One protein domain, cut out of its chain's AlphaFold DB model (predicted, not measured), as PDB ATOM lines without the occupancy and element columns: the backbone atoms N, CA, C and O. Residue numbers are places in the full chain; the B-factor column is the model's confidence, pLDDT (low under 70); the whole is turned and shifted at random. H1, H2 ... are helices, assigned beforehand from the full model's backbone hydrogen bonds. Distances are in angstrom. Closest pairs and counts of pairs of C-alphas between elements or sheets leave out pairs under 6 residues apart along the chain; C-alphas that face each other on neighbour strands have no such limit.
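Overview. This is residues 429 to 462 and 597 to 657 of the 663 residues of the protein "DC_STAMP domain-containing protein" of Anisakis simplex (UniProt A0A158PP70). One very long, straight helix, H4, makes the longest axis, with the short helices H1, H2 and H3 gathered round the part of it before residue 625. Residues 625 to 657, of which 625 to 656 belong to H4, stick out as a bare arm that makes most of the length. The printed part has 95 residues with four named helices, H1, H2, H3, H4 in chain order, and no named strand; the class is all helix. It is extended, with a radius of gyration of the C-alphas of 23.0 A and spans of 82 by 28 by 19 A.

Arrangement. H1, residues 430 to 441, touches H4, residues 605 to 656, with residues 431 to 432 alone. The closest C-alphas, of Phe 432 and Thr 612, are 6.1 A apart. The two run the same way at a steep tilt of 53 degrees. H2, residues 452 to 457, touches no helix and is only just apart from H4, the closest C-alphas being 8.2 A apart. H3, residues 597 to 603, and H4 only just touch, with 3 pairs of C-alphas within 8 A, and only at the corner by their link; the closest C-alphas, of Gly 601 and Asn 608, are 5.3 A apart. In H1, H2, H3 and H4 every O i to N i+4 pair is within hydrogen-bond range.

Along the chain. H1, residues 430 to 441, begins at C-alpha 430 (93.394, 67.238, 119.251) and is 16.7 A long. H2, residues 452 to 457, measures 8.6 A and H3, residues 597 to 603, 9.4 A. H4 runs 76.5 A from C-alpha 605 (101.237, 73.818, 128.421) to C-alpha 656 (105.851, 73.190, 52.036).

Size, cuts and confidence. The C-alphas farthest apart, of Ile 603 and Ala 657, are 82.6 A apart. Residues 463 to 596 are not printed; C-alphas 462 and 597 are 11.3 A apart across the cut. Of the links printed whole, H3 to H4 is tight and H1 to H2 short. Mean pLDDT of the printed part is 89.5, and residues 653 to 657 are under 70.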
ATOM      1  N   ASN A 429      97.984  66.279 117.629       86.56
ATOM      2  CA  ASN A 429      97.150  66.372 118.836       86.56
ATOM      3  C   ASN A 429      95.725  66.864 118.504       86.56
ATOM      4  O   ASN A 429      95.512  67.531 117.500       86.56
ATOM      5  N   SER A 430      94.743  66.664 119.381       87.50
ATOM      6  CA  SER A 430      93.394  67.238 119.251       87.50
ATOM      7  C   SER A 430      93.395  68.768 119.135       87.50
ATOM      8  O   SER A 430      92.508  69.344 118.516       87.50
ATOM      9  N   TYR A 431      94.383  69.457 119.721       88.88
ATOM     10  CA  TYR A 431      94.527  70.909 119.546       88.88
ATOM     11  C   TYR A 431      94.945  71.295 118.119       88.88
ATOM     12  O   TYR A 431      94.534  72.347 117.645       88.88
ATOM     13  N   PHE A 432      95.715  70.446 117.430       92.88
ATOM     14  CA  PHE A 432      96.079  70.651 116.025       92.88
ATOM     15  C   PHE A 432      94.824  70.691 115.149       92.88
ATOM     16  O   PHE A 432      94.647  71.617 114.366       92.88
ATOM     17  N   TRP A 433      93.915  69.736 115.351       92.69
ATOM     18  CA  TRP A 433      92.674  69.645 114.582       92.69
ATOM     19  C   TRP A 433      91.689  70.773 114.892       92.69
ATOM     20  O   TRP A 433      91.074  71.291 113.973       92.69
ATOM     21  N   ARG A 434      91.633  71.257 116.141       93.19
ATOM     22  CA  ARG A 434      90.851  72.463 116.483       93.19
ATOM     23  C   ARG A 434      91.333  73.731 115.775       93.19
ATOM     24  O   ARG A 434      90.542  74.636 115.539       93.19
ATOM     25  N   ILE A 435      92.635  73.841 115.492       92.62
ATOM     26  CA  ILE A 435      93.160  74.959 114.693       92.62
ATOM     27  C   ILE A 435      92.666  74.834 113.250       92.62
ATOM     28  O   ILE A 435      92.307  75.842 112.649       92.62
ATOM     29  N   ASP A 436      92.650  73.614 112.716       94.88
ATOM     30  CA  ASP A 436      92.227  73.342 111.344       94.88
ATOM     31  C   ASP A 436      90.731  73.592 111.129       94.88
ATOM     32  O   ASP A 436      90.362  74.310 110.208       94.88
ATOM     33  N   GLU A 437      89.895  73.091 112.039       95.06
ATOM     34  CA  GLU A 437      88.442  73.296 112.055       95.06
ATOM     35  C   GLU A 437      88.093  74.788 112.079       95.06
ATOM     36  O   GLU A 437      87.381  75.283 111.212       95.06
ATOM     37  N   LYS A 438      88.725  75.557 112.975       94.44
ATOM     38  CA  LYS A 438      88.529  77.009 113.031       94.44
ATOM     39  C   LYS A 438      88.962  77.724 111.744       94.44
ATOM     40  O   LYS A 438      88.423  78.772 111.396       94.44
ATOM     41  N   ARG A 439      89.981  77.220 111.044       94.69
ATOM     42  CA  ARG A 439      90.397  77.786 109.751       94.69
ATOM     43  C   ARG A 439      89.414  77.452 108.643       94.69
ATOM     44  O   ARG A 439      89.166  78.316 107.807       94.69
ATOM     45  N   GLN A 440      88.853  76.251 108.675       94.44
ATOM     46  CA  GLN A 440      87.802  75.822 107.767       94.44
ATOM     47  C   GLN A 440      86.542  76.683 107.938       94.44
ATOM     48  O   GLN A 440      86.033  77.192 106.944       94.44
ATOM     49  N   GLU A 441      86.103  76.933 109.176       95.50
ATOM     50  CA  GLU A 441      84.980  77.837 109.489       95.50
ATOM     51  C   GLU A 441      85.213  79.260 108.957       95.50
ATOM     52  O   GLU A 441      84.307  79.891 108.424       95.50
ATOM     53  N   ASN A 442      86.451  79.750 109.047       95.25
ATOM     54  CA  ASN A 442      86.833  81.074 108.556       95.25
ATOM     55  C   ASN A 442      87.097  81.124 107.035       95.25
ATOM     56  O   ASN A 442      87.604  82.137 106.549       95.25
ATOM     57  N   GLY A 443      86.863  80.038 106.286       91.88
ATOM     58  CA  GLY A 443      87.124  79.973 104.841       91.88
ATOM     59  C   GLY A 443      88.605  80.096 104.449       91.88
ATOM     60  O   GLY A 443      88.928  80.429 103.309       91.88
ATOM     61  N   GLN A 444      89.530  79.860 105.382       93.38
ATOM     62  CA  GLN A 444      90.973  79.931 105.135       93.38
ATOM     63  C   GLN A 444      91.516  78.607 104.584       93.38
ATOM     64  O   GLN A 444      90.880  77.565 104.690       93.38
ATOM     65  N   VAL A 445      92.741  78.615 104.042       89.75
ATOM     66  CA  VAL A 445      93.416  77.375 103.625       89.75
ATOM     67  C   VAL A 445      93.610  76.451 104.835       89.75
ATOM     68  O   VAL A 445      94.264  76.830 105.807       89.75
ATOM     69  N   PHE A 446      93.078  75.232 104.735       92.00
ATOM     70  CA  PHE A 446      93.109  74.203 105.777       92.00
ATOM     71  C   PHE A 446      93.885  72.942 105.340       92.00
ATOM     72  O   PHE A 446      94.269  72.779 104.170       92.00
ATOM     73  N   LEU A 447      94.189  72.067 106.305       91.88
ATOM     74  CA  LEU A 447      95.026  70.878 106.138       91.88
ATOM     75  C   LEU A 447      94.234  69.582 105.911       91.88
ATOM     76  O   LEU A 447      94.724  68.705 105.197       91.88
ATOM     77  N   ASN A 448      93.034  69.426 106.455       89.25
ATOM     78  CA  ASN A 448      92.223  68.226 106.246       89.25
ATOM     79  C   ASN A 448      91.746  68.096 104.771       89.25
ATOM     80  O   ASN A 448      91.336  69.097 104.198       89.25
ATOM     81  N   PRO A 449      91.777  66.915 104.119       89.69
ATOM     82  CA  PRO A 449      92.488  65.696 104.496       89.69
ATOM     83  C   PRO A 449      94.003  65.790 104.248       89.69
ATOM     84  O   PRO A 449      94.477  66.400 103.288       89.69
ATOM     85  N   LEU A 450      94.782  65.138 105.118       89.69
ATOM     86  CA  LEU A 450      96.225  64.949 104.935       89.69
ATOM     87  C   LEU A 450      96.486  63.759 104.000       89.69
ATOM     88  O   LEU A 450      96.028  62.646 104.267       89.69
ATOM     89  N   SER A 451      97.271  63.971 102.942       88.38
ATOM     90  CA  SER A 451      97.652  62.908 102.000       88.38
ATOM     91  C   SER A 451      98.660  61.931 102.620       88.38
ATOM     92  O   SER A 451      99.509  62.323 103.423       88.38
ATOM     93  N   ARG A 452      98.647  60.658 102.190       88.19
ATOM     94  CA  ARG A 452      99.648  59.648 102.601       88.19
ATOM     95  C   ARG A 452     101.089  60.106 102.329       88.19
ATOM     96  O   ARG A 452     101.984  59.810 103.120       88.19
ATOM     97  N   ALA A 453     101.311  60.859 101.250       88.00
ATOM     98  CA  ALA A 453     102.625  61.414 100.929       88.00
ATOM     99  C   ALA A 453     103.076  62.457 101.966       88.00
ATOM    100  O   ALA A 453     104.226  62.439 102.395       88.00
ATOM    101  N   GLU A 454     102.164  63.318 102.428       89.88
ATOM    102  CA  GLU A 454     102.451  64.337 103.448       89.88
ATOM    103  C   GLU A 454     102.732  63.705 104.815       89.88
ATOM    104  O   GLU A 454     103.640  64.153 105.525       89.88
ATOM    105  N   TRP A 455     102.000  62.635 105.150       89.44
ATOM    106  CA  TRP A 455     102.249  61.809 106.332       89.44
ATOM    107  C   TRP A 455     103.669  61.241 106.329       89.44
ATOM    108  O   TRP A 455     104.399  61.428 107.301       89.44
ATOM    109  N   LYS A 456     104.085  60.598 105.229       88.38
ATOM    110  CA  LYS A 456     105.412  59.975 105.119       88.38
ATOM    111  C   LYS A 456     106.537  61.013 105.070       88.38
ATOM    112  O   LYS A 456     107.531  60.852 105.771       88.38
ATOM    113  N   ALA A 457     106.368  62.094 104.304       87.69
ATOM    114  CA  ALA A 457     107.384  63.137 104.141       87.69
ATOM    115  C   ALA A 457     107.732  63.839 105.465       87.69
ATOM    116  O   ALA A 457     108.899  64.108 105.735       87.69
ATOM    117  N   ASN A 458     106.731  64.088 106.315       85.56
ATOM    118  CA  ASN A 458     106.922  64.750 107.610       85.56
ATOM    119  C   ASN A 458     106.959  63.768 108.795       85.56
ATOM    120  O   ASN A 458     106.953  64.204 109.945       85.56
ATOM    121  N   ARG A 459     106.983  62.455 108.515       87.12
ATOM    122  CA  ARG A 459     106.934  61.348 109.488       87.12
ATOM    123  C   ARG A 459     105.795  61.461 110.509       87.12
ATOM    124  O   ARG A 459     105.973  61.018 111.631       87.12
ATOM    125  N   LEU A 460     104.653  62.057 110.155       89.50
ATOM    126  CA  LEU A 460     103.586  62.401 111.105       89.50
ATOM    127  C   LEU A 460     103.049  61.179 111.854       89.50
ATOM    128  O   LEU A 460     102.912  60.096 111.288       89.50
ATOM    129  N   MET A 461     102.716  61.362 113.132       86.81
ATOM    130  CA  MET A 461     102.282  60.268 114.006       86.81
ATOM    131  C   MET A 461     101.103  60.676 114.890       86.81
ATOM    132  O   MET A 461     100.999  61.817 115.346       86.81
ATOM    133  N   LYS A 462     100.221  59.717 115.193       84.38
ATOM    134  CA  LYS A 462      99.268  59.848 116.307       84.38
ATOM    135  C   LYS A 462      99.985  59.452 117.607       84.38
ATOM    136  O   LYS A 462     100.783  58.518 117.569       84.38
ATOM    137  N   PHE A 597     104.282  63.856 126.175       83.62
ATOM    138  CA  PHE A 597     102.991  64.509 125.950       83.62
ATOM    139  C   PHE A 597     102.240  64.883 127.216       83.62
ATOM    140  O   PHE A 597     101.779  66.018 127.336       83.62
ATOM    141  N   TYR A 598     102.074  63.930 128.130       86.12
ATOM    142  CA  TYR A 598     101.234  64.102 129.308       86.12
ATOM    143  C   TYR A 598     102.012  64.767 130.437       86.12
ATOM    144  O   TYR A 598     101.526  65.738 131.010       86.12
ATOM    145  N   VAL A 599     103.244  64.323 130.709       89.69
ATOM    146  CA  VAL A 599     104.054  64.892 131.798       89.69
ATOM    147  C   VAL A 599     104.639  66.244 131.381       89.69
ATOM    148  O   VAL A 599     104.254  67.282 131.923       89.69
ATOM    149  N   ILE A 600     105.530  66.268 130.385       90.31
ATOM    150  CA  ILE A 600     106.199  67.505 129.952       90.31
ATOM    151  C   ILE A 600     105.197  68.447 129.275       90.31
ATOM    152  O   ILE A 600     105.153  69.638 129.594       90.31
ATOM    153  N   GLY A 601     104.373  67.932 128.358       86.56
ATOM    154  CA  GLY A 601     103.366  68.730 127.656       86.56
ATOM    155  C   GLY A 601     102.225  69.231 128.549       86.56
ATOM    156  O   GLY A 601     101.672  70.299 128.258       86.56
ATOM    157  N   GLY A 602     101.909  68.516 129.635       86.38
ATOM    158  CA  GLY A 602     100.945  68.934 130.655       86.38
ATOM    159  C   GLY A 602     101.494  70.036 131.555       86.38
ATOM    160  O   GLY A 602     100.852  71.077 131.704       86.38
ATOM    161  N   ILE A 603     102.715  69.863 132.077       87.19
ATOM    162  CA  ILE A 603     103.384  70.886 132.893       87.19
ATOM    163  C   ILE A 603     103.639  72.131 132.033       87.19
ATOM    164  O   ILE A 603     103.123  73.206 132.322       87.19
ATOM    165  N   PHE A 604     104.340  72.017 130.905       89.31
ATOM    166  CA  PHE A 604     104.677  73.157 130.044       89.31
ATOM    167  C   PHE A 604     103.631  73.416 128.948       89.31
ATOM    168  O   PHE A 604     103.945  73.478 127.753       89.31
ATOM    169  N   ARG A 605     102.373  73.652 129.348       87.25
ATOM    170  CA  ARG A 605     101.237  73.818 128.421       87.25
ATOM    171  C   ARG A 605     101.421  74.937 127.388       87.25
ATOM    172  O   ARG A 605     101.088  74.746 126.219       87.25
ATOM    173  N   LYS A 606     101.955  76.104 127.791       86.69
ATOM    174  CA  LYS A 606     102.224  77.234 126.871       86.69
ATOM    175  C   LYS A 606     103.197  76.805 125.762       86.69
ATOM    176  O   LYS A 606     102.894  76.995 124.589       86.69
ATOM    177  N   ARG A 607     104.293  76.125 126.124       90.25
ATOM    178  CA  ARG A 607     105.288  75.614 125.167       90.25
ATOM    179  C   ARG A 607     104.712  74.531 124.252       90.25
ATOM    180  O   ARG A 607     104.973  74.558 123.054       90.25
ATOM    181  N   ASN A 608     103.900  73.617 124.786       90.00
ATOM    182  CA  ASN A 608     103.244  72.567 124.000       90.00
ATOM    183  C   ASN A 608     102.319  73.147 122.907       90.00
ATOM    184  O   ASN A 608     102.344  72.708 121.755       90.00
ATOM    185  N   LYS A 609     101.555  74.202 123.234       90.12
ATOM    186  CA  LYS A 609     100.720  74.919 122.253       90.12
ATOM    187  C   LYS A 609     101.560  75.565 121.152       90.12
ATOM    188  O   LYS A 609     101.244  75.376 119.984       90.12
ATOM    189  N   THR A 610     102.639  76.265 121.510       91.81
ATOM    190  CA  THR A 610     103.557  76.876 120.532       91.81
ATOM    191  C   THR A 610     104.133  75.835 119.574       91.81
ATOM    192  O   THR A 610     104.138  76.055 118.370       91.81
ATOM    193  N   ARG A 611     104.548  74.668 120.085       92.69
ATOM    194  CA  ARG A 611     105.056  73.559 119.262       92.69
ATOM    195  C   ARG A 611     104.000  73.024 118.294       92.69
ATOM    196  O   ARG A 611     104.292  72.839 117.116       92.69
ATOM    197  N   THR A 612     102.764  72.848 118.763       91.75
ATOM    198  CA  THR A 612     101.648  72.405 117.909       91.75
ATOM    199  C   THR A 612     101.343  73.425 116.803       91.75
ATOM    200  O   THR A 612     101.160  73.038 115.652       91.75
ATOM    201  N   ILE A 613     101.336  74.725 117.124       93.50
ATOM    202  CA  ILE A 613     101.127  75.805 116.143       93.50
ATOM    203  C   ILE A 613     102.269  75.829 115.120       93.50
ATOM    204  O   ILE A 613     102.014  75.941 113.923       93.50
ATOM    205  N   GLN A 614     103.517  75.671 115.571       93.62
ATOM    206  CA  GLN A 614     104.675  75.618 114.681       93.62
ATOM    207  C   GLN A 614     104.587  74.437 113.710       93.62
ATOM    208  O   GLN A 614     104.824  74.611 112.517       93.62
ATOM    209  N   LEU A 615     104.205  73.250 114.196       93.88
ATOM    210  CA  LEU A 615     104.008  72.071 113.348       93.88
ATOM    211  C   LEU A 615     102.917  72.317 112.300       93.88
ATOM    212  O   LEU A 615     103.117  72.018 111.124       93.88
ATOM    213  N   TYR A 616     101.790  72.905 112.710       93.94
ATOM    214  CA  TYR A 616     100.701  73.266 111.804       93.94
ATOM    215  C   TYR A 616     101.168  74.235 110.712       93.94
ATOM    216  O   TYR A 616     100.974  73.973 109.527       93.94
ATOM    217  N   ASN A 617     101.846  75.319 111.092       93.94
ATOM    218  CA  ASN A 617     102.353  76.308 110.141       93.94
ATOM    219  C   ASN A 617     103.401  75.711 109.195       93.94
ATOM    220  O   ASN A 617     103.392  76.032 108.009       93.94
ATOM    221  N   LYS A 618     104.263  74.809 109.681       93.38
ATOM    222  CA  LYS A 618     105.250  74.097 108.856       93.38
ATOM    223  C   LYS A 618     104.575  73.231 107.790       93.38
ATOM    224  O   LYS A 618     104.970  73.283 106.627       93.38
ATOM    225  N   LEU A 619     103.540  72.479 108.165       93.12
ATOM    226  CA  LEU A 619     102.765  71.656 107.229       93.12
ATOM    227  C   LEU A 619     101.993  72.513 106.220       93.12
ATOM    228  O   LEU A 619     102.009  72.225 105.024       93.12
ATOM    229  N   LEU A 620     101.367  73.593 106.686       93.56
ATOM    230  CA  LEU A 620     100.641  74.520 105.824       93.56
ATOM    231  C   LEU A 620     101.578  75.185 104.809       93.56
ATOM    232  O   LEU A 620     101.277  75.209 103.616       93.56
ATOM    233  N   PHE A 621     102.737  75.665 105.263       93.50
ATOM    234  CA  PHE A 621     103.758  76.252 104.401       93.50
ATOM    235  C   PHE A 621     104.254  75.247 103.356       93.50
ATOM    236  O   PHE A 621     104.300  75.577 102.170       93.50
ATOM    237  N   ALA A 622     104.548  74.006 103.761       91.69
ATOM    238  CA  ALA A 622     104.966  72.948 102.843       91.69
ATOM    239  C   ALA A 622     103.911  72.675 101.759       91.69
ATOM    240  O   ALA A 622     104.254  72.542 100.584       91.69
ATOM    241  N   ARG A 623     102.623  72.664 102.119       91.06
ATOM    242  CA  ARG A 623     101.524  72.463 101.166       91.06
ATOM    243  C   ARG A 623     101.355  73.640 100.207       91.06
ATOM    244  O   ARG A 623     101.233  73.430  99.001       91.06
ATOM    245  N   VAL A 624     101.339  74.870 100.718       91.94
ATOM    246  CA  VAL A 624     101.181  76.077  99.890       91.94
ATOM    247  C   VAL A 624     102.362  76.217  98.931       91.94
ATOM    248  O   VAL A 624     102.158  76.415  97.733       91.94
ATOM    249  N   ASN A 625     103.586  76.037  99.431       93.19
ATOM    250  CA  ASN A 625     104.785  76.111  98.606       93.19
ATOM    251  C   ASN A 625     104.845  74.956  97.593       93.19
ATOM    252  O   ASN A 625     105.120  75.187  96.419       93.19
ATOM    253  N   GLY A 626     104.482  73.734  97.997       91.44
ATOM    254  CA  GLY A 626     104.385  72.582  97.097       91.44
ATOM    255  C   GLY A 626     103.394  72.806  95.951       91.44
ATOM    256  O   GLY A 626     103.724  72.554  94.793       91.44
ATOM    257  N   ARG A 627     102.211  73.369  96.236       91.00
ATOM    258  CA  ARG A 627     101.229  73.748  95.201       91.00
ATOM    259  C   ARG A 627     101.750  74.863  94.294       91.00
ATOM    260  O   ARG A 627     101.530  74.806  93.085       91.00
ATOM    261  N   ARG A 628     102.440  75.865  94.847       94.06
ATOM    262  CA  ARG A 628     103.041  76.961  94.069       94.06
ATOM    263  C   ARG A 628     104.099  76.433  93.097       94.06
ATOM    264  O   ARG A 628     104.049  76.774  91.919       94.06
ATOM    265  N   LEU A 629     104.988  75.563  93.573       94.81
ATOM    266  CA  LEU A 629     106.026  74.915  92.765       94.81
ATOM    267  C   LEU A 629     105.428  73.995  91.693       94.81
ATOM    268  O   LEU A 629     105.858  74.049  90.545       94.81
ATOM    269  N   ALA A 630     104.401  73.207  92.023       93.25
ATOM    270  CA  ALA A 630     103.710  72.361  91.049       93.25
ATOM    271  C   ALA A 630     103.052  73.188  89.931       93.25
ATOM    272  O   ALA A 630     103.221  72.878  88.756       93.25
ATOM    273  N   ARG A 631     102.369  74.291  90.274       95.19
ATOM    274  CA  ARG A 631     101.776  75.207  89.284       95.19
ATOM    275  C   ARG A 631     102.825  75.892  88.409       95.19
ATOM    276  O   ARG A 631     102.566  76.116  87.233       95.19
ATOM    277  N   ALA A 632     103.979  76.258  88.968       95.06
ATOM    278  CA  ALA A 632     105.085  76.819  88.191       95.06
ATOM    279  C   ALA A 632     105.671  75.779  87.222       95.06
ATOM    280  O   ALA A 632     105.884  76.089  86.056       95.06
ATOM    281  N   ARG A 633     105.837  74.528  87.675       96.44
ATOM    282  CA  ARG A 633     106.313  73.418  86.837       96.44
ATOM    283  C   ARG A 633     105.362  73.114  85.679       96.44
ATOM    284  O   ARG A 633     105.834  72.968  84.561       96.44
ATOM    285  N   ILE A 634     104.054  73.056  85.935       95.88
ATOM    286  CA  ILE A 634     103.050  72.827  84.884       95.88
ATOM    287  C   ILE A 634     103.071  73.977  83.873       95.88
ATOM    288  O   ILE A 634     103.117  73.716  82.679       95.88
ATOM    289  N   ARG A 635     103.104  75.239  84.331       95.31
ATOM    290  CA  ARG A 635     103.194  76.400  83.430       95.31
ATOM    291  C   ARG A 635     104.425  76.339  82.530       95.31
ATOM    292  O   ARG A 635     104.280  76.451  81.323       95.31
ATOM    293  N   TYR A 636     105.589  76.051  83.105       95.81
ATOM    294  CA  TYR A 636     106.828  75.881  82.348       95.81
ATOM    295  C   TYR A 636     106.760  74.719  81.340       95.81
ATOM    296  O   TYR A 636     107.247  74.833  80.221       95.81
ATOM    297  N   GLN A 637     106.142  73.590  81.710       96.06
ATOM    298  CA  GLN A 637     105.958  72.456  80.796       96.06
ATOM    299  C   GLN A 637     105.016  72.794  79.636       96.06
ATOM    300  O   GLN A 637     105.320  72.449  78.499       96.06
ATOM    301  N   VAL A 638     103.904  73.480  79.909       96.19
ATOM    302  CA  VAL A 638     102.947  73.914  78.880       96.19
ATOM    303  C   VAL A 638     103.598  74.915  77.926       96.19
ATOM    304  O   VAL A 638     103.518  74.729  76.718       96.19
ATOM    305  N   GLU A 639     104.301  75.918  78.453       95.69
ATOM    306  CA  GLU A 639     105.032  76.911  77.655       95.69
ATOM    307  C   GLU A 639     106.088  76.252  76.758       95.69
ATOM    308  O   GLU A 639     106.168  76.546  75.570       95.69
ATOM    309  N   ARG A 640     106.824  75.264  77.279       94.81
ATOM    310  CA  ARG A 640     107.771  74.473  76.483       94.81
ATOM    311  C   ARG A 640     107.089  73.671  75.369       94.81
ATOM    312  O   ARG A 640     107.644  73.583  74.278       94.81
ATOM    313  N   HIS A 641     105.930  73.067  75.632       94.81
ATOM    314  CA  HIS A 641     105.185  72.321  74.612       94.81
ATOM    315  C   HIS A 641     104.642  73.235  73.507       94.81
ATOM    316  O   HIS A 641     104.732  72.869  72.337       94.81
ATOM    317  N   LEU A 642     104.145  74.426  73.854       95.75
ATOM    318  CA  LEU A 642     103.757  75.454  72.877       95.75
ATOM    319  C   LEU A 642     104.968  75.880  72.030       95.75
ATOM    320  O   LEU A 642     104.906  75.799  70.807       95.75
ATOM    321  N   LEU A 643     106.094  76.148  72.707       94.75
ATOM    322  CA  LEU A 643     107.464  76.253  72.184       94.75
ATOM    323  C   LEU A 643     107.743  75.335  70.987       94.75
ATOM    324  O   LEU A 643     108.097  75.728  69.875       94.75
ATOM    325  N   GLN A 644     107.602  74.046  71.276       93.12
ATOM    326  CA  GLN A 644     107.897  72.962  70.349       93.12
ATOM    327  C   GLN A 644     106.891  72.883  69.200       93.12
ATOM    328  O   GLN A 644     107.297  72.635  68.067       93.12
ATOM    329  N   HIS A 645     105.601  73.095  69.466       93.06
ATOM    330  CA  HIS A 645     104.575  73.095  68.423       93.06
ATOM    331  C   HIS A 645     104.774  74.230  67.417       93.06
ATOM    332  O   HIS A 645     104.668  73.989  66.216       93.06
ATOM    333  N   GLU A 646     105.111  75.434  67.883       92.50
ATOM    334  CA  GLU A 646     105.421  76.571  67.010       92.50
ATOM    335  C   GLU A 646     106.659  76.295  66.148       92.50
ATOM    336  O   GLU A 646     106.624  76.507  64.935       92.50
ATOM    337  N   ALA A 647     107.724  75.733  66.732       90.19
ATOM    338  CA  ALA A 647     108.928  75.356  65.989       90.19
ATOM    339  C   ALA A 647     108.655  74.288  64.907       90.19
ATOM    340  O   ALA A 647     109.159  74.394  63.787       90.19
ATOM    341  N   ILE A 648     107.828  73.279  65.210       90.50
ATOM    342  CA  ILE A 648     107.422  72.249  64.240       90.50
ATOM    343  C   ILE A 648     106.555  72.858  63.132       90.50
ATOM    344  O   ILE A 648     106.763  72.548  61.961       90.50
ATOM    345  N   ALA A 649     105.607  73.739  63.469       86.62
ATOM    346  CA  ALA A 649     104.772  74.419  62.479       86.62
ATOM    347  C   ALA A 649     105.611  75.281  61.520       86.62
ATOM    348  O   ALA A 649     105.380  75.258  60.311       86.62
ATOM    349  N   GLN A 650     106.633  75.975  62.032       82.88
ATOM    350  CA  GLN A 650     107.586  76.725  61.208       82.88
ATOM    351  C   GLN A 650     108.415  75.810  60.292       82.88
ATOM    352  O   GLN A 650     108.564  76.114  59.110       82.88
ATOM    353  N   GLN A 651     108.901  74.664  60.783       77.62
ATOM    354  CA  GLN A 651     109.581  73.675  59.930       77.62
ATOM    355  C   GLN A 651     108.655  73.089  58.854       77.62
ATOM    356  O   GLN A 651     109.074  72.936  57.709       77.62
ATOM    357  N   GLY A 652     107.394  72.803  59.187       73.88
ATOM    358  CA  GLY A 652     106.389  72.342  58.226       73.88
ATOM    359  C   GLY A 652     106.094  73.379  57.142       73.88
ATOM    360  O   GLY A 652     106.082  73.042  55.960       73.88
ATOM    361  N   SER A 653     105.934  74.652  57.516       68.25
ATOM    362  CA  SER A 653     105.725  75.743  56.558       68.25
ATOM    363  C   SER A 653     106.940  75.959  55.648       68.25
ATOM    364  O   SER A 653     106.760  76.158  54.447       68.25
ATOM    365  N   ASN A 654     108.162  75.859  56.181       62.25
ATOM    366  CA  ASN A 654     109.388  75.942  55.382       62.25
ATOM    367  C   ASN A 654     109.551  74.747  54.424       62.25
ATOM    368  O   ASN A 654     110.032  74.930  53.308       62.25
ATOM    369  N   ASN A 655     109.106  73.547  54.809       58.53
ATOM    370  CA  ASN A 655     109.137  72.371  53.933       58.53
ATOM    371  C   ASN A 655     108.071  72.423  52.822       58.53
ATOM    372  O   ASN A 655     108.349  71.996  51.707       58.53
ATOM    373  N   ILE A 656     106.884  72.990  53.074       58.47
ATOM    374  CA  ILE A 656     105.851  73.190  52.036       58.47
ATOM    375  C   ILE A 656     106.304  74.248  51.015       58.47
ATOM    376  O   ILE A 656     106.119  74.050  49.816       58.47
ATOM    377  N   ALA A 657     106.975  75.315  51.465       55.59
ATOM    378  CA  ALA A 657     107.567  76.332  50.588       55.59
ATOM    379  C   ALA A 657     108.748  75.817  49.734       55.59
ATOM    380  O   ALA A 657     109.115  76.463  48.757       55.59
TER     381      ALA A 657